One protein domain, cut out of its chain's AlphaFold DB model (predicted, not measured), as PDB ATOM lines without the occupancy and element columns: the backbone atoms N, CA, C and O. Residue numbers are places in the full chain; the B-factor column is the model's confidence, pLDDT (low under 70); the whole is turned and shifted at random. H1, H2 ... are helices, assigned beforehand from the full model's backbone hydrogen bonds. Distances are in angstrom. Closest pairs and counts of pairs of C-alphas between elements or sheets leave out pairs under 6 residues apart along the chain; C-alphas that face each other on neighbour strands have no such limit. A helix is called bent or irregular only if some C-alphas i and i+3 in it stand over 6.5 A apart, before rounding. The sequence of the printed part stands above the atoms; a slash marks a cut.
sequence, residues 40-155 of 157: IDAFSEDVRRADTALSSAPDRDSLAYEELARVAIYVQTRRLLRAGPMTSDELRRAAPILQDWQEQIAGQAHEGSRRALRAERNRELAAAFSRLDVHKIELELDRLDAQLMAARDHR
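This is residues 40 to 155 of the 157 residues of an uncharacterized protein of Bradymonadaceae bacterium (UniProt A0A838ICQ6). Two long helices, H5 and the kinked H2, run side by side in opposite ways as the core; the helical hairpin of H3 and H4 crosses them at a steep slant near the end of H2 and the beginning of H5, and the short H1 packs across the same pair farther along. H1 stays apart from the hairpin. The printed part has 116 residues with five named helices, H1 to H5 in order along the chain, and no named strand; the class is all helix. It is compact, with a radius of gyration of the C-alphas of 13.7 A and spans of 38 by 35 by 21 A.

Find C-alpha 134 at (-9.503, -24.534, -53.310); from there H5, the longest helix, runs 28.6 A through residues 134 to 153 to C-alpha 153 at (1.627, 1.642, -50.231). H2, residues 65 to 83, is 25.3 A long. Look near residue 72 for its kink of 59 degrees; H2 is irregular, with C-alphas 70 and 73 7.7 A apart. H3, residues 88 to 106, measures 27.0 A and is neither bent nor irregular, but only just: C-alphas 93 and 96 are 6.3 A apart. H4, residues 111 to 128, measures 25.5 A. H1, residues 45 to 55, begins at C-alpha 45 at (-8.330, -10.041, -30.430) and is 15.0 A long.

Start at the two hubs, H2 and H5, which touch three helices each. They touch each other at a shallow tilt of 20 degrees, opposite ways; their closest C-alphas, of Ala 83 and Lys 136, are 4.7 A apart. Look next at residues 73 to 78 of H2, which touch residues 91 to 99 of H3 at a steep tilt of 58 degrees, closest at the C-alphas of Thr 77 and Ala 95, 5.7 A. H3 and H4 form a helical hairpin at a shallow tilt of 19 degrees; the C-alphas of Ile 105 and Arg 114 come closest, at 5.2 A. H4 touches H5 at a steep tilt of 47 degrees, closest at the C-alphas of Ala 126 and Val 134, 5.5 A. H1 is about perpendicular to H2, at 79 degrees, and touches its residues 68 to 75; the closest C-alphas are those of Val 47 and Val 75, 5.7 A. H1 also touches residues 144 to 148 of H5, about perpendicular at 88 degrees, closest at the C-alphas of Leu 54 and Gln 147, 6.0 A. Of the six touching pairs two are at a shallow tilt, and the helix packing is mostly crossed, but only just. In H1, H4 and H5 every O i to N i+4 pair is within hydrogen-bond range; in H2 it is 10 of 15 and in H3 13 of 15.

The two C-alphas farthest apart, of Ser 130 and Arg 155, are 38.7 A from each other. The printed part has no cut. The links from H2 to H3, H3 to H4 and H4 to H5 are tight, the link from H1 to H2 is short with 9 residues, and no link is long. The mean pLDDT of the printed part is 88.6; look for values under 70 at residue 40, residues 57 to 63 and residues 154 to 155.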
ATOM      1  N   ILE A  40       0.095 -16.487 -30.613       60.50
ATOM      2  CA  ILE A  40      -0.893 -15.693 -31.312       60.50
ATOM      3  C   ILE A  40      -1.796 -16.724 -31.970       60.50
ATOM      4  O   ILE A  40      -1.378 -17.517 -32.809       60.50
ATOM      5  N   ASP A  41      -3.030 -16.768 -31.496       79.31
ATOM      6  CA  ASP A  41      -4.082 -17.592 -32.065       79.31
ATOM      7  C   ASP A  41      -4.772 -16.807 -33.195       79.31
ATOM      8  O   ASP A  41      -4.927 -15.584 -33.110       79.31
ATOM      9  N   ALA A  42      -5.250 -17.501 -34.229       82.06
ATOM     10  CA  ALA A  42      -6.098 -16.940 -35.286       82.06
ATOM     11  C   ALA A  42      -7.422 -16.349 -34.741       82.06
ATOM     12  O   ALA A  42      -8.130 -15.607 -35.434       82.06
ATOM     13  N   PHE A  43      -7.762 -16.664 -33.488       86.12
ATOM     14  CA  PHE A  43      -8.894 -16.103 -32.750       86.12
ATOM     15  C   PHE A  43      -8.526 -15.008 -31.747       86.12
ATOM     16  O   PHE A  43      -9.420 -14.489 -31.080       86.12
ATOM     17  N   SER A  44      -7.249 -14.636 -31.640       89.06
ATOM     18  CA  SER A  44      -6.842 -13.533 -30.771       89.06
ATOM     19  C   SER A  44      -7.499 -12.217 -31.193       89.06
ATOM     20  O   SER A  44      -7.813 -11.984 -32.366       89.06
ATOM     21  N   GLU A  45      -7.703 -11.342 -30.213       87.06
ATOM     22  CA  GLU A  45      -8.330 -10.041 -30.430       87.06
ATOM     23  C   GLU A  45      -7.517  -9.172 -31.401       87.06
ATOM     24  O   GLU A  45      -8.099  -8.480 -32.233       87.06
ATOM     25  N   ASP A  46      -6.186  -9.271 -31.372       87.62
ATOM     26  CA  ASP A  46      -5.308  -8.532 -32.284       87.62
ATOM     27  C   ASP A  46      -5.475  -8.997 -33.736       87.62
ATOM     28  O   ASP A  46      -5.615  -8.176 -34.642       87.62
ATOM     29  N   VAL A  47      -5.567 -10.312 -33.963       90.25
ATOM     30  CA  VAL A  47      -5.845 -10.871 -35.294       90.25
ATOM     31  C   VAL A  47      -7.238 -10.471 -35.767       90.25
ATOM     32  O   VAL A  47      -7.411 -10.107 -36.928       90.25
ATOM     33  N   ARG A  48      -8.240 -10.489 -34.882       89.75
ATOM     34  CA  ARG A  48      -9.605 -10.059 -35.215       89.75
ATOM     35  C   ARG A  48      -9.658  -8.573 -35.574       89.75
ATOM     36  O   ARG A  48     -10.331  -8.212 -36.541       89.75
ATOM     37  N   ARG A  49      -8.960  -7.722 -34.818       87.94
ATOM     38  CA  ARG A  49      -8.863  -6.277 -35.062       87.94
ATOM     39  C   ARG A  49      -8.193  -6.006 -36.404       87.94
ATOM     40  O   ARG A  49      -8.768  -5.291 -37.217       87.94
ATOM     41  N   ALA A  50      -7.055  -6.648 -36.667       89.19
ATOM     42  CA  ALA A  50      -6.353  -6.555 -37.944       89.19
ATOM     43  C   ALA A  50      -7.214  -7.039 -39.119       89.19
ATOM     44  O   ALA A  50      -7.328  -6.352 -40.131       89.19
ATOM     45  N   ASP A  51      -7.884  -8.183 -38.970       90.94
ATOM     46  CA  ASP A  51      -8.758  -8.735 -40.004       90.94
ATOM     47  C   ASP A  51      -9.941  -7.809 -40.328       90.94
ATOM     48  O   ASP A  51     -10.319  -7.623 -41.491       90.94
ATOM     49  N   THR A  52     -10.511  -7.202 -39.286       89.25
ATOM     50  CA  THR A  52     -11.605  -6.235 -39.405       89.25
ATOM     51  C   THR A  52     -11.118  -4.956 -40.074       89.25
ATOM     52  O   THR A  52     -11.768  -4.496 -41.007       89.25
ATOM     53  N   ALA A  53      -9.966  -4.419 -39.673       86.88
ATOM     54  CA  ALA A  53      -9.380  -3.222 -40.276       86.88
ATOM     55  C   ALA A  53      -8.990  -3.423 -41.750       86.88
ATOM     56  O   ALA A  53      -9.116  -2.505 -42.547       86.88
ATOM     57  N   LEU A  54      -8.566  -4.629 -42.140       87.75
ATOM     58  CA  LEU A  54      -8.303  -4.957 -43.546       87.75
ATOM     59  C   LEU A  54      -9.600  -5.162 -44.350       87.75
ATOM     60  O   LEU A  54      -9.629  -4.901 -45.550       87.75
ATOM     61  N   SER A  55     -10.674  -5.648 -43.713       86.56
ATOM     62  CA  SER A  55     -11.977  -5.885 -44.363       86.56
ATOM     63  C   SER A  55     -12.820  -4.617 -44.514       86.56
ATOM     64  O   SER A  55     -13.536  -4.467 -45.504       86.56
ATOM     65  N   SER A  56     -12.769  -3.734 -43.523       77.25
ATOM     66  CA  SER A  56     -13.457  -2.444 -43.502       77.25
ATOM     67  C   SER A  56     -12.521  -1.479 -44.201       77.25
ATOM     68  O   SER A  56     -11.487  -1.189 -43.618       77.25
ATOM     69  N   ALA A  57     -12.817  -1.105 -45.455       62.06
ATOM     70  CA  ALA A  57     -11.995  -0.247 -46.325       62.06
ATOM     71  C   ALA A  57     -10.954   0.564 -45.532       62.06
ATOM     72  O   ALA A  57     -11.385   1.349 -44.691       62.06
ATOM     73  N   PRO A  58      -9.643   0.328 -45.750       56.78
ATOM     74  CA  PRO A  58      -8.587   0.566 -44.769       56.78
ATOM     75  C   PRO A  58      -8.741   1.947 -44.149       56.78
ATOM     76  O   PRO A  58      -8.427   2.956 -44.786       56.78
ATOM     77  N   ASP A  59      -9.289   1.985 -42.935       54.56
ATOM     78  CA  ASP A  59      -9.408   3.226 -42.194       54.56
ATOM     79  C   ASP A  59      -7.977   3.625 -41.831       54.56
ATOM     80  O   ASP A  59      -7.279   2.909 -41.100       54.56
ATOM     81  N   ARG A  60      -7.513   4.682 -42.508       53.06
ATOM     82  CA  ARG A  60      -6.113   4.920 -42.911       53.06
ATOM     83  C   ARG A  60      -5.129   5.022 -41.745       53.06
ATOM     84  O   ARG A  60      -3.933   4.847 -41.955       53.06
ATOM     85  N   ASP A  61      -5.646   5.225 -40.538       57.62
ATOM     86  CA  ASP A  61      -4.876   5.507 -39.327       57.62
ATOM     87  C   ASP A  61      -4.914   4.371 -38.283       57.62
ATOM     88  O   ASP A  61      -4.340   4.496 -37.202       57.62
ATOM     89  N   SER A  62      -5.586   3.249 -38.567       58.12
ATOM     90  CA  SER A  62      -6.012   2.317 -37.505       58.12
ATOM     91  C   SER A  62      -4.969   1.288 -37.055       58.12
ATOM     92  O   SER A  62      -5.099   0.747 -35.958       58.12
ATOM     93  N   LEU A  63      -3.973   0.953 -37.883       67.06
ATOM     94  CA  LEU A  63      -2.999  -0.106 -37.584       67.06
ATOM     95  C   LEU A  63      -1.632   0.188 -38.205       67.06
ATOM     96  O   LEU A  63      -1.509   0.369 -39.416       67.06
ATOM     97  N   ALA A  64      -0.586   0.163 -37.377       75.56
ATOM     98  CA  ALA A  64       0.787   0.260 -37.857       75.56
ATOM     99  C   ALA A  64       1.130  -0.957 -38.735       75.56
ATOM    100  O   ALA A  64       0.836  -2.101 -38.377       75.56
ATOM    101  N   TYR A  65       1.800  -0.734 -39.868       75.94
ATOM    102  CA  TYR A  65       2.179  -1.812 -40.788       75.94
ATOM    103  C   TYR A  65       3.043  -2.886 -40.107       75.94
ATOM    104  O   TYR A  65       2.897  -4.070 -40.394       75.94
ATOM    105  N   GLU A  66       3.907  -2.504 -39.164       78.25
ATOM    106  CA  GLU A  66       4.687  -3.447 -38.357       78.25
ATOM    107  C   GLU A  66       3.801  -4.390 -37.539       78.25
ATOM    108  O   GLU A  66       4.128  -5.563 -37.379       78.25
ATOM    109  N   GLU A  67       2.684  -3.892 -37.009       79.88
ATOM    110  CA  GLU A  67       1.730  -4.707 -36.262       79.88
ATOM    111  C   GLU A  67       0.998  -5.671 -37.193       79.88
ATOM    112  O   GLU A  67       0.941  -6.865 -36.895       79.88
ATOM    113  N   LEU A  68       0.557  -5.192 -38.362       82.56
ATOM    114  CA  LEU A  68      -0.027  -6.036 -39.405       82.56
ATOM    115  C   LEU A  68       0.940  -7.132 -39.859       82.56
ATOM    116  O   LEU A  68       0.538  -8.288 -39.959       82.56
ATOM    117  N   ALA A  69       2.215  -6.806 -40.073       82.94
ATOM    118  CA  ALA A  69       3.231  -7.773 -40.477       82.94
ATOM    119  C   ALA A  69       3.426  -8.882 -39.429       82.94
ATOM    120  O   ALA A  69       3.568 -10.046 -39.798       82.94
ATOM    121  N   ARG A  70       3.370  -8.550 -38.128       84.62
ATOM    122  CA  ARG A  70       3.463  -9.544 -37.042       84.62
ATOM    123  C   ARG A  70       2.281 -10.514 -37.016       84.62
ATOM    124  O   ARG A  70       2.469 -11.674 -36.662       84.62
ATOM    125  N   VAL A  71       1.079 -10.054 -37.366       88.94
ATOM    126  CA  VAL A  71      -0.146 -10.874 -37.301       88.94
ATOM    127  C   VAL A  71      -0.598 -11.426 -38.656       88.94
ATOM    128  O   VAL A  71      -1.551 -12.200 -38.705       88.94
ATOM    129  N   ALA A  72       0.082 -11.078 -39.751       89.31
ATOM    130  CA  ALA A  72      -0.346 -11.372 -41.120       89.31
ATOM    131  C   ALA A  72      -0.619 -12.861 -41.361       89.31
ATOM    132  O   ALA A  72      -1.636 -13.210 -41.958       89.31
ATOM    133  N   ILE A  73       0.248 -13.744 -40.855       91.38
ATOM    134  CA  ILE A  73       0.078 -15.192 -41.026       91.38
ATOM    135  C   ILE A  73      -1.180 -15.715 -40.321       91.38
ATOM    136  O   ILE A  73      -1.895 -16.576 -40.835       91.38
ATOM    137  N   TYR A  74      -1.510 -15.142 -39.168       92.00
ATOM    138  CA  TYR A  74      -2.684 -15.513 -38.389       92.00
ATOM    139  C   TYR A  74      -3.965 -14.922 -38.978       92.00
ATOM    140  O   TYR A  74      -5.007 -15.573 -38.938       92.00
ATOM    141  N   VAL A  75      -3.884 -13.741 -39.599       93.25
ATOM    142  CA  VAL A  75      -4.978 -13.183 -40.408       93.25
ATOM    143  C   VAL A  75      -5.239 -14.065 -41.634       93.25
ATOM    144  O   VAL A  75      -6.391 -14.424 -41.872       93.25
ATOM    145  N   GLN A  76      -4.199 -14.490 -42.365       94.44
ATOM    146  CA  GLN A  76      -4.335 -15.455 -43.471       94.44
ATOM    147  C   GLN A  76      -4.992 -16.755 -42.994       94.44
ATOM    148  O   GLN A  76      -5.964 -17.220 -43.586       94.44
ATOM    149  N   THR A  77      -4.510 -17.303 -41.876       94.50
ATOM    150  CA  THR A  77      -5.057 -18.526 -41.276       94.50
ATOM    151  C   THR A  77      -6.537 -18.352 -40.932       94.50
ATOM    152  O   THR A  77      -7.364 -19.177 -41.313       94.50
ATOM    153  N   ARG A  78      -6.909 -17.239 -40.286       94.31
ATOM    154  CA  ARG A  78      -8.306 -16.905 -39.974       94.31
ATOM    155  C   ARG A  78      -9.168 -16.794 -41.234       94.31
ATOM    156  O   ARG A  78     -10.322 -17.218 -41.214       94.31
ATOM    157  N   ARG A  79      -8.634 -16.253 -42.333       95.06
ATOM    158  CA  ARG A  79      -9.360 -16.115 -43.608       95.06
ATOM    159  C   ARG A  79      -9.726 -17.446 -44.245       95.06
ATOM    160  O   ARG A  79     -10.742 -17.495 -44.935       95.06
ATOM    161  N   LEU A  80      -9.007 -18.528 -43.949       96.44
ATOM    162  CA  LEU A  80      -9.381 -19.865 -44.419       96.44
ATOM    163  C   LEU A  80     -10.786 -20.282 -43.953       96.44
ATOM    164  O   LEU A  80     -11.476 -20.986 -44.686       96.44
ATOM    165  N   LEU A  81     -11.279 -19.758 -42.820       96.00
ATOM    166  CA  LEU A  81     -12.658 -19.989 -42.359       96.00
ATOM    167  C   LEU A  81     -13.730 -19.493 -43.342       96.00
ATOM    168  O   LEU A  81     -14.868 -19.955 -43.300       96.00
ATOM    169  N   ARG A  82     -13.388 -18.549 -44.227       96.56
ATOM    170  CA  ARG A  82     -14.278 -18.066 -45.294       96.56
ATOM    171  C   ARG A  82     -14.258 -18.986 -46.520       96.56
ATOM    172  O   ARG A  82     -15.224 -19.006 -47.281       96.56
ATOM    173  N   ALA A  83     -13.195 -19.774 -46.689       97.19
ATOM    174  CA  ALA A  83     -13.082 -20.793 -47.730       97.19
ATOM    175  C   ALA A  83     -13.733 -22.128 -47.336       97.19
ATOM    176  O   ALA A  83     -14.162 -22.880 -48.211       97.19
ATOM    177  N   GLY A  84     -13.868 -22.400 -46.038       97.38
ATOM    178  CA  GLY A  84     -14.608 -23.543 -45.517       97.38
ATOM    179  C   GLY A  84     -14.494 -23.679 -43.995       97.38
ATOM    180  O   GLY A  84     -13.618 -23.071 -43.380       97.38
ATOM    181  N   PRO A  85     -15.379 -24.463 -43.355       95.94
ATOM    182  CA  PRO A  85     -15.347 -24.651 -41.911       95.94
ATOM    183  C   PRO A  85     -14.101 -25.430 -41.480       95.94
ATOM    184  O   PRO A  85     -13.860 -26.539 -41.957       95.94
ATOM    185  N   MET A  86     -13.367 -24.878 -40.513       94.69
ATOM    186  CA  MET A  86     -12.196 -25.496 -39.887       94.69
ATOM    187  C   MET A  86     -12.337 -25.494 -38.365       94.69
ATOM    188  O   MET A  86     -12.920 -24.585 -37.773       94.69
ATOM    189  N   THR A  87     -11.775 -26.510 -37.729       92.25
ATOM    190  CA  THR A  87     -11.578 -26.592 -36.280       92.25
ATOM    191  C   THR A  87     -10.366 -25.764 -35.841       92.25
ATOM    192  O   THR A  87      -9.485 -25.444 -36.643       92.25
ATOM    193  N   SER A  88     -10.268 -25.451 -34.547       88.38
ATOM    194  CA  SER A  88      -9.106 -24.742 -33.993       88.38
ATOM    195  C   SER A  88      -7.790 -25.501 -34.205       88.38
ATOM    196  O   SER A  88      -6.762 -24.885 -34.483       88.38
ATOM    197  N   ASP A  89      -7.815 -26.834 -34.136       90.00
ATOM    198  CA  ASP A  89      -6.631 -27.666 -34.387       90.00
ATOM    199  C   ASP A  89      -6.232 -27.678 -35.865       90.00
ATOM    200  O   ASP A  89      -5.046 -27.698 -36.192       90.00
ATOM    201  N   GLU A  90      -7.199 -27.627 -36.781       93.56
ATOM    202  CA  GLU A  90      -6.920 -27.470 -38.211       93.56
ATOM    203  C   GLU A  90      -6.297 -26.107 -38.513       93.56
ATOM    204  O   GLU A  90      -5.297 -26.052 -39.222       93.56
ATOM    205  N   LEU A  91      -6.801 -25.021 -37.918       91.56
ATOM    206  CA  LEU A  91      -6.200 -23.691 -38.070       91.56
ATOM    207  C   LEU A  91      -4.767 -23.649 -37.524       91.56
ATOM    208  O   LEU A  91      -3.868 -23.128 -38.185       91.56
ATOM    209  N   ARG A  92      -4.519 -24.271 -36.364       89.88
ATOM    210  CA  ARG A  92      -3.172 -24.393 -35.785       89.88
ATOM    211  C   ARG A  92      -2.210 -25.143 -36.712       89.88
ATOM    212  O   ARG A  92      -1.038 -24.788 -36.778       89.88
ATOM    213  N   ARG A  93      -2.699 -26.163 -37.428       92.81
ATOM    214  CA  ARG A  93      -1.921 -26.916 -38.427       92.81
ATOM    215  C   ARG A  93      -1.762 -26.176 -39.756       92.81
ATOM    216  O   ARG A  93      -0.774 -26.405 -40.440       92.81
ATOM    217  N   ALA A  94      -2.691 -25.295 -40.119       94.44
ATOM    218  CA  ALA A  94      -2.627 -24.524 -41.359       94.44
ATOM    219  C   ALA A  94      -1.600 -23.384 -41.305       94.44
ATOM    220  O   ALA A  94      -0.944 -23.106 -42.307       94.44
ATOM    221  N   ALA A  95      -1.427 -22.748 -40.142       92.12
ATOM    222  CA  ALA A  95      -0.472 -21.654 -39.957       92.12
ATOM    223  C   ALA A  95       0.976 -21.990 -40.390       92.12
ATOM    224  O   ALA A  95       1.532 -21.216 -41.170       92.12
ATOM    225  N   PRO A  96       1.598 -23.114 -39.967       92.50
ATOM    226  CA  PRO A  96       2.944 -23.461 -40.424       92.50
ATOM    227  C   PRO A  96       3.007 -23.761 -41.929       92.50
ATOM    228  O   PRO A  96       3.970 -23.355 -42.564       92.50
ATOM    229  N   ILE A  97       1.970 -24.374 -42.520       94.25
ATOM    230  CA  ILE A  97       1.902 -24.587 -43.980       94.25
ATOM    231  C   ILE A  97       1.960 -23.233 -44.695       94.25
ATOM    232  O   ILE A  97       2.787 -23.016 -45.577       94.25
ATOM    233  N   LEU A  98       1.109 -22.286 -44.291       94.19
ATOM    234  CA  LEU A  98       1.109 -20.941 -44.863       94.19
ATOM    235  C   LEU A  98       2.466 -20.241 -44.686       94.19
ATOM    236  O   LEU A  98       2.909 -19.555 -45.605       94.19
ATOM    237  N   GLN A  99       3.126 -20.425 -43.537       91.19
ATOM    238  CA  GLN A  99       4.416 -19.804 -43.244       91.19
ATOM    239  C   GLN A  99       5.512 -20.341 -44.171       91.19
ATOM    240  O   GLN A  99       6.199 -19.548 -44.819       91.19
ATOM    241  N   ASP A 100       5.622 -21.664 -44.290       91.50
ATOM    242  CA  ASP A 100       6.619 -22.327 -45.134       91.50
ATOM    243  C   ASP A 100       6.472 -21.887 -46.600       91.50
ATOM    244  O   ASP A 100       7.451 -21.558 -47.278       91.50
ATOM    245  N   TRP A 101       5.233 -21.809 -47.093       94.19
ATOM    246  CA  TRP A 101       4.955 -21.324 -48.443       94.19
ATOM    247  C   TRP A 101       5.241 -19.834 -48.612       94.19
ATOM    248  O   TRP A 101       5.718 -19.424 -49.670       94.19
ATOM    249  N   GLN A 102       4.969 -19.007 -47.602       90.62
ATOM    250  CA  GLN A 102       5.226 -17.572 -47.680       90.62
ATOM    251  C   GLN A 102       6.723 -17.272 -47.831       90.62
ATOM    252  O   GLN A 102       7.087 -16.426 -48.650       90.62
ATOM    253  N   GLU A 103       7.586 -18.000 -47.123       89.50
ATOM    254  CA  GLU A 103       9.042 -17.908 -47.277       89.50
ATOM    255  C   GLU A 103       9.484 -18.314 -48.695       89.50
ATOM    256  O   GLU A 103      10.242 -17.589 -49.349       89.50
ATOM    257  N   GLN A 104       8.944 -19.416 -49.226       89.62
ATOM    258  CA  GLN A 104       9.248 -19.879 -50.586       89.62
ATOM    259  C   GLN A 104       8.789 -18.895 -51.669       89.62
ATOM    260  O   GLN A 104       9.528 -18.643 -52.625       89.62
ATOM    261  N   ILE A 105       7.585 -18.329 -51.523       89.69
ATOM    262  CA  ILE A 105       7.015 -17.337 -52.442       89.69
ATOM    263  C   ILE A 105       7.836 -16.044 -52.403       89.69
ATOM    264  O   ILE A 105       8.137 -15.485 -53.459       89.69
ATOM    265  N   ALA A 106       8.218 -15.576 -51.211       87.81
ATOM    266  CA  ALA A 106       9.029 -14.372 -51.042       87.81
ATOM    267  C   ALA A 106      10.427 -14.514 -51.669       87.81
ATOM    268  O   ALA A 106      10.971 -13.530 -52.167       87.81
ATOM    269  N   GLY A 107      10.977 -15.731 -51.700       89.12
ATOM    270  CA  GLY A 107      12.254 -16.036 -52.347       89.12
ATOM    271  C   GLY A 107      12.235 -16.019 -53.883       89.12
ATOM    272  O   GLY A 107      13.297 -16.102 -54.496       89.12
ATOM    273  N   GLN A 108      11.068 -15.916 -54.533       92.38
ATOM    274  CA  GLN A 108      10.986 -15.936 -55.999       92.38
ATOM    275  C   GLN A 108      11.112 -14.545 -56.626       92.38
ATOM    276  O   GLN A 108      10.391 -13.613 -56.272       92.38
ATOM    277  N   ALA A 109      11.949 -14.439 -57.663       88.62
ATOM    278  CA  ALA A 109      12.148 -13.196 -58.411       88.62
ATOM    279  C   ALA A 109      11.022 -12.879 -59.419       88.62
ATOM    280  O   ALA A 109      10.777 -11.715 -59.731       88.62
ATOM    281  N   HIS A 110      10.339 -13.900 -59.952       92.56
ATOM    282  CA  HIS A 110       9.366 -13.742 -61.039       92.56
ATOM    283  C   HIS A 110       7.922 -13.918 -60.562       92.56
ATOM    284  O   HIS A 110       7.604 -14.879 -59.860       92.56
ATOM    285  N   GLU A 111       7.013 -13.048 -61.021       91.88
ATOM    286  CA  GLU A 111       5.590 -13.127 -60.646       91.88
ATOM    287  C   GLU A 111       4.921 -14.422 -61.116       91.88
ATOM    288  O   GLU A 111       4.112 -14.987 -60.387       91.88
ATOM    289  N   GLY A 112       5.295 -14.938 -62.293       92.81
ATOM    290  CA  GLY A 112       4.795 -16.229 -62.775       92.81
ATOM    291  C   GLY A 112       5.106 -17.372 -61.803       92.81
ATOM    292  O   GLY A 112       4.221 -18.163 -61.481       92.81
ATOM    293  N   SER A 113       6.330 -17.405 -61.263       93.44
ATOM    294  CA  SER A 113       6.742 -18.385 -60.253       93.44
ATOM    295  C   SER A 113       5.988 -18.190 -58.938       93.44
ATOM    296  O   SER A 113       5.478 -19.160 -58.385       93.44
ATOM    297  N   ARG A 114       5.836 -16.943 -58.463       92.31
ATOM    298  CA  ARG A 114       5.046 -16.643 -57.253       92.31
ATOM    299  C   ARG A 114       3.608 -17.130 -57.384       92.31
ATOM    300  O   ARG A 114       3.099 -17.774 -56.472       92.31
ATOM    301  N   ARG A 115       2.969 -16.881 -58.529       94.00
ATOM    302  CA  ARG A 115       1.607 -17.348 -58.814       94.00
ATOM    303  C   ARG A 115       1.514 -18.876 -58.828       94.00
ATOM    304  O   ARG A 115       0.589 -19.419 -58.233       94.00
ATOM    305  N   ALA A 116       2.474 -19.564 -59.446       94.44
ATOM    306  CA  ALA A 116       2.508 -21.027 -59.455       94.44
ATOM    307  C   ALA A 116       2.636 -21.612 -58.036       94.44
ATOM    308  O   ALA A 116       1.897 -22.531 -57.688       94.44
ATOM    309  N   LEU A 117       3.502 -21.035 -57.194       94.38
ATOM    310  CA  LEU A 117       3.647 -21.451 -55.796       94.38
ATOM    311  C   LEU A 117       2.395 -21.142 -54.962       94.38
ATOM    312  O   LEU A 117       1.980 -21.984 -54.174       94.38
ATOM    313  N   ARG A 118       1.735 -19.988 -55.159       96.12
ATOM    314  CA  ARG A 118       0.433 -19.703 -54.517       96.12
ATOM    315  C   ARG A 118      -0.613 -20.757 -54.892       96.12
ATOM    316  O   ARG A 118      -1.344 -21.223 -54.023       96.12
ATOM    317  N   ALA A 119      -0.664 -21.165 -56.161       96.31
ATOM    318  CA  ALA A 119      -1.587 -22.202 -56.619       96.31
ATOM    319  C   ALA A 119      -1.272 -23.582 -56.013       96.31
ATOM    320  O   ALA A 119      -2.195 -24.334 -55.704       96.31
ATOM    321  N   GLU A 120       0.008 -23.924 -55.838       97.19
ATOM    322  CA  GLU A 120       0.421 -25.168 -55.176       97.19
ATOM    323  C   GLU A 120       0.095 -25.148 -53.677       97.19
ATOM    324  O   GLU A 120      -0.567 -26.061 -53.193       97.19
ATOM    325  N   ARG A 121       0.415 -24.052 -52.973       97.62
ATOM    326  CA  ARG A 121      -0.004 -23.808 -51.582       97.62
ATOM    327  C   ARG A 121      -1.506 -24.021 -51.399       97.62
ATOM    328  O   ARG A 121      -1.931 -24.690 -50.463       97.62
ATOM    329  N   ASN A 122      -2.329 -23.446 -52.280       98.00
ATOM    330  CA  ASN A 122      -3.786 -23.563 -52.180       98.00
ATOM    331  C   ASN A 122      -4.250 -25.018 -52.378       98.00
ATOM    332  O   ASN A 122      -5.157 -25.469 -51.677       98.00
ATOM    333  N   ARG A 123      -3.614 -25.764 -53.294       97.62
ATOM    334  CA  ARG A 123      -3.875 -27.196 -53.498       97.62
ATOM    335  C   ARG A 123      -3.470 -28.030 -52.285       97.62
ATOM    336  O   ARG A 123      -4.249 -28.885 -51.872       97.62
ATOM    337  N   GLU A 124      -2.318 -27.754 -51.683       97.88
ATOM    338  CA  GLU A 124      -1.871 -28.435 -50.465       97.88
ATOM    339  C   GLU A 124      -2.826 -28.186 -49.292       97.88
ATOM    340  O   GLU A 124      -3.235 -29.133 -48.625       97.88
ATOM    341  N   LEU A 125      -3.252 -26.937 -49.077       97.62
ATOM    342  CA  LEU A 125      -4.230 -26.603 -48.036       97.62
ATOM    343  C   LEU A 125      -5.559 -27.340 -48.247       97.62
ATOM    344  O   LEU A 125      -6.097 -27.911 -47.301       97.62
ATOM    345  N   ALA A 126      -6.080 -27.373 -49.475       97.75
ATOM    346  CA  ALA A 126      -7.311 -28.103 -49.780       97.75
ATOM    347  C   ALA A 126      -7.152 -29.628 -49.606       97.75
ATOM    348  O   ALA A 126      -8.079 -30.300 -49.155       97.75
ATOM    349  N   ALA A 127      -5.973 -30.179 -49.915       97.25
ATOM    350  CA  ALA A 127      -5.669 -31.593 -49.699       97.25
ATOM    351  C   ALA A 127      -5.530 -31.941 -48.205       97.25
ATOM    352  O   ALA A 127      -6.002 -32.990 -47.767       97.25
ATOM    353  N   ALA A 128      -4.913 -31.060 -47.414       97.06
ATOM    354  CA  ALA A 128      -4.736 -31.233 -45.976       97.06
ATOM    355  C   ALA A 128      -6.045 -31.041 -45.188       97.06
ATOM    356  O   ALA A 128      -6.231 -31.661 -44.136       97.06
ATOM    357  N   PHE A 129      -6.956 -30.203 -45.693       97.44
ATOM    358  CA  PHE A 129      -8.202 -29.827 -45.030       97.44
ATOM    359  C   PHE A 129      -9.392 -30.006 -45.979       97.44
ATOM    360  O   PHE A 129      -9.806 -29.081 -46.672       97.44
ATOM    361  N   SER A 130      -9.995 -31.197 -45.954       95.44
ATOM    362  CA  SER A 130     -11.027 -31.639 -46.910       95.44
ATOM    363  C   SER A 130     -12.293 -30.777 -46.987       95.44
ATOM    364  O   SER A 130     -13.083 -30.922 -47.918       95.44
ATOM    365  N   ARG A 131     -12.521 -29.901 -46.002       97.38
ATOM    366  CA  ARG A 131     -13.663 -28.975 -45.955       97.38
ATOM    367  C   ARG A 131     -13.384 -27.633 -46.628       97.38
ATOM    368  O   ARG A 131     -14.313 -26.839 -46.767       97.38
ATOM    369  N   LEU A 132     -12.135 -27.359 -46.996       97.69
ATOM    370  CA  LEU A 132     -11.770 -26.141 -47.702       97.69
ATOM    371  C   LEU A 132     -12.006 -26.289 -49.202       97.69
ATOM    372  O   LEU A 132     -11.659 -27.295 -49.815       97.69
ATOM    373  N   ASP A 133     -12.559 -25.240 -49.798       98.12
ATOM    374  CA  ASP A 133     -12.704 -25.121 -51.244       98.12
ATOM    375  C   ASP A 133     -11.486 -24.398 -51.834       98.12
ATOM    376  O   ASP A 133     -11.223 -23.243 -51.495       98.12
ATOM    377  N   VAL A 134     -10.749 -25.063 -52.729       97.88
ATOM    378  CA  VAL A 134      -9.503 -24.534 -53.310       97.88
ATOM    379  C   VAL A 134      -9.686 -23.191 -54.025       97.88
ATOM    380  O   VAL A 134      -8.825 -22.318 -53.911       97.88
ATOM    381  N   HIS A 135     -10.816 -22.983 -54.704       97.62
ATOM    382  CA  HIS A 135     -11.096 -21.736 -55.414       97.62
ATOM    383  C   HIS A 135     -11.431 -20.609 -54.438       97.62
ATOM    384  O   HIS A 135     -11.021 -19.466 -54.640       97.62
ATOM    385  N   LYS A 136     -12.135 -20.918 -53.343       98.19
ATOM    386  CA  LYS A 136     -12.374 -19.932 -52.282       98.19
ATOM    387  C   LYS A 136     -11.105 -19.593 -51.504       98.19
ATOM    388  O   LYS A 136     -10.969 -18.444 -51.094       98.19
ATOM    389  N   ILE A 137     -10.182 -20.545 -51.315       98.00
ATOM    390  CA  ILE A 137      -8.860 -20.260 -50.727       98.00
ATOM    391  C   ILE A 137      -8.140 -19.218 -51.587       98.00
ATOM    392  O   ILE A 137      -7.690 -18.205 -51.060       98.00
ATOM    393  N   GLU A 138      -8.051 -19.459 -52.899       97.06
ATOM    394  CA  GLU A 138      -7.414 -18.537 -53.844       97.06
ATOM    395  C   GLU A 138      -8.040 -17.144 -53.764       97.06
ATOM    396  O   GLU A 138      -7.337 -16.172 -53.501       97.06
ATOM    397  N   LEU A 139      -9.369 -17.063 -53.867       97.19
ATOM    398  CA  LEU A 139     -10.099 -15.800 -53.800       97.19
ATOM    399  C   LEU A 139      -9.832 -15.021 -52.501       97.19
ATOM    400  O   LEU A 139      -9.588 -13.814 -52.540       97.19
ATOM    401  N   GLU A 140      -9.915 -15.682 -51.346       96.81
ATOM    402  CA  GLU A 140      -9.790 -15.005 -50.051       96.81
ATOM    403  C   GLU A 140      -8.350 -14.597 -49.734       96.81
ATOM    404  O   GLU A 140      -8.141 -13.522 -49.163       96.81
ATOM    405  N   LEU A 141      -7.359 -15.405 -50.122       95.69
ATOM    406  CA  LEU A 141      -5.952 -15.071 -49.906       95.69
ATOM    407  C   LEU A 141      -5.454 -14.012 -50.897       95.69
ATOM    408  O   LEU A 141      -4.740 -13.109 -50.474       95.69
ATOM    409  N   ASP A 142      -5.884 -14.034 -52.160       94.06
ATOM    410  CA  ASP A 142      -5.540 -12.980 -53.126       94.06
ATOM    411  C   ASP A 142      -6.185 -11.640 -52.746       94.06
ATOM    412  O   ASP A 142      -5.553 -10.582 -52.828       94.06
ATOM    413  N   ARG A 143      -7.436 -11.671 -52.261       93.75
ATOM    414  CA  ARG A 143      -8.090 -10.482 -51.697       93.75
ATOM    415  C   ARG A 143      -7.291  -9.922 -50.521       93.75
ATOM    416  O   ARG A 143      -7.133  -8.706 -50.429       93.75
ATOM    417  N   LEU A 144      -6.817 -10.778 -49.616       92.50
ATOM    418  CA  LEU A 144      -6.008 -10.351 -48.477       92.50
ATOM    419  C   LEU A 144      -4.651  -9.787 -48.920       92.50
ATOM    420  O   LEU A 144      -4.255  -8.737 -48.422       92.50
ATOM    421  N   ASP A 145      -3.970 -10.422 -49.876       89.75
ATOM    422  CA  ASP A 145      -2.715  -9.916 -50.443       89.75
ATOM    423  C   ASP A 145      -2.911  -8.496 -51.006       89.75
ATOM    424  O   ASP A 145      -2.133  -7.593 -50.695       89.75
ATOM    425  N   ALA A 146      -3.998  -8.255 -51.747       88.19
ATOM    426  CA  ALA A 146      -4.336  -6.924 -52.250       88.19
ATOM    427  C   ALA A 146      -4.600  -5.907 -51.118       88.19
ATOM    428  O   ALA A 146      -4.145  -4.765 -51.199       88.19
ATOM    429  N   GLN A 147      -5.292  -6.318 -50.047       87.94
ATOM    430  CA  GLN A 147      -5.530  -5.480 -48.861       87.94
ATOM    431  C   GLN A 147      -4.216  -5.107 -48.155       87.94
ATOM    432  O   GLN A 147      -4.020  -3.952 -47.780       87.94
ATOM    433  N   LEU A 148      -3.298  -6.065 -48.011       86.12
ATOM    434  CA  LEU A 148      -1.983  -5.851 -47.406       86.12
ATOM    435  C   LEU A 148      -1.090  -4.950 -48.269       86.12
ATOM    436  O   LEU A 148      -0.392  -4.093 -47.728       86.12
ATOM    437  N   MET A 149      -1.126  -5.105 -49.597       84.38
ATOM    438  CA  MET A 149      -0.402  -4.222 -50.519       84.38
ATOM    439  C   MET A 149      -0.919  -2.784 -50.440       84.38
ATOM    440  O   MET A 149      -0.121  -1.869 -50.264       84.38
ATOM    441  N   ALA A 150      -2.240  -2.585 -50.464       83.31
ATOM    442  CA  ALA A 150      -2.830  -1.257 -50.304       83.31
ATOM    443  C   ALA A 150      -2.425  -0.610 -48.966       83.31
ATOM    444  O   ALA A 150      -2.015   0.549 -48.937       83.31
ATOM    445  N   ALA A 151      -2.463  -1.368 -47.864       81.81
ATOM    446  CA  ALA A 151      -2.032  -0.887 -46.551       81.81
ATOM    447  C   ALA A 151      -0.538  -0.508 -46.507       81.81
ATOM    448  O   ALA A 151      -0.160   0.432 -45.810       81.81
ATOM    449  N   ARG A 152       0.319  -1.216 -47.256       80.06
ATOM    450  CA  ARG A 152       1.751  -0.907 -47.367       80.06
ATOM    451  C   ARG A 152       1.998   0.386 -48.144       80.06
ATOM    452  O   ARG A 152       2.771   1.225 -47.681       80.06
ATOM    453  N   ASP A 153       1.370   0.531 -49.307       76.19
ATOM    454  CA  ASP A 153       1.627   1.642 -50.231       76.19
ATOM    455  C   ASP A 153       1.159   2.986 -49.658       76.19
ATOM    456  O   ASP A 153       1.790   4.011 -49.895       76.19
ATOM    457  N   HIS A 154       0.126   2.989 -48.809       67.56
ATOM    458  CA  HIS A 154      -0.331   4.191 -48.101       67.56
ATOM    459  C   HIS A 154       0.679   4.778 -47.104       67.56
ATOM    460  O   HIS A 154       0.512   5.918 -46.677       67.56
ATOM    461  N   ARG A 155       1.724   4.034 -46.733       62.56
ATOM    462  CA  ARG A 155       2.789   4.518 -45.846       62.56
ATOM    463  C   ARG A 155       3.958   5.157 -46.604       62.56
ATOM    464  O   ARG A 155       4.818   5.766 -45.969       62.56
TER     465      ARG A 155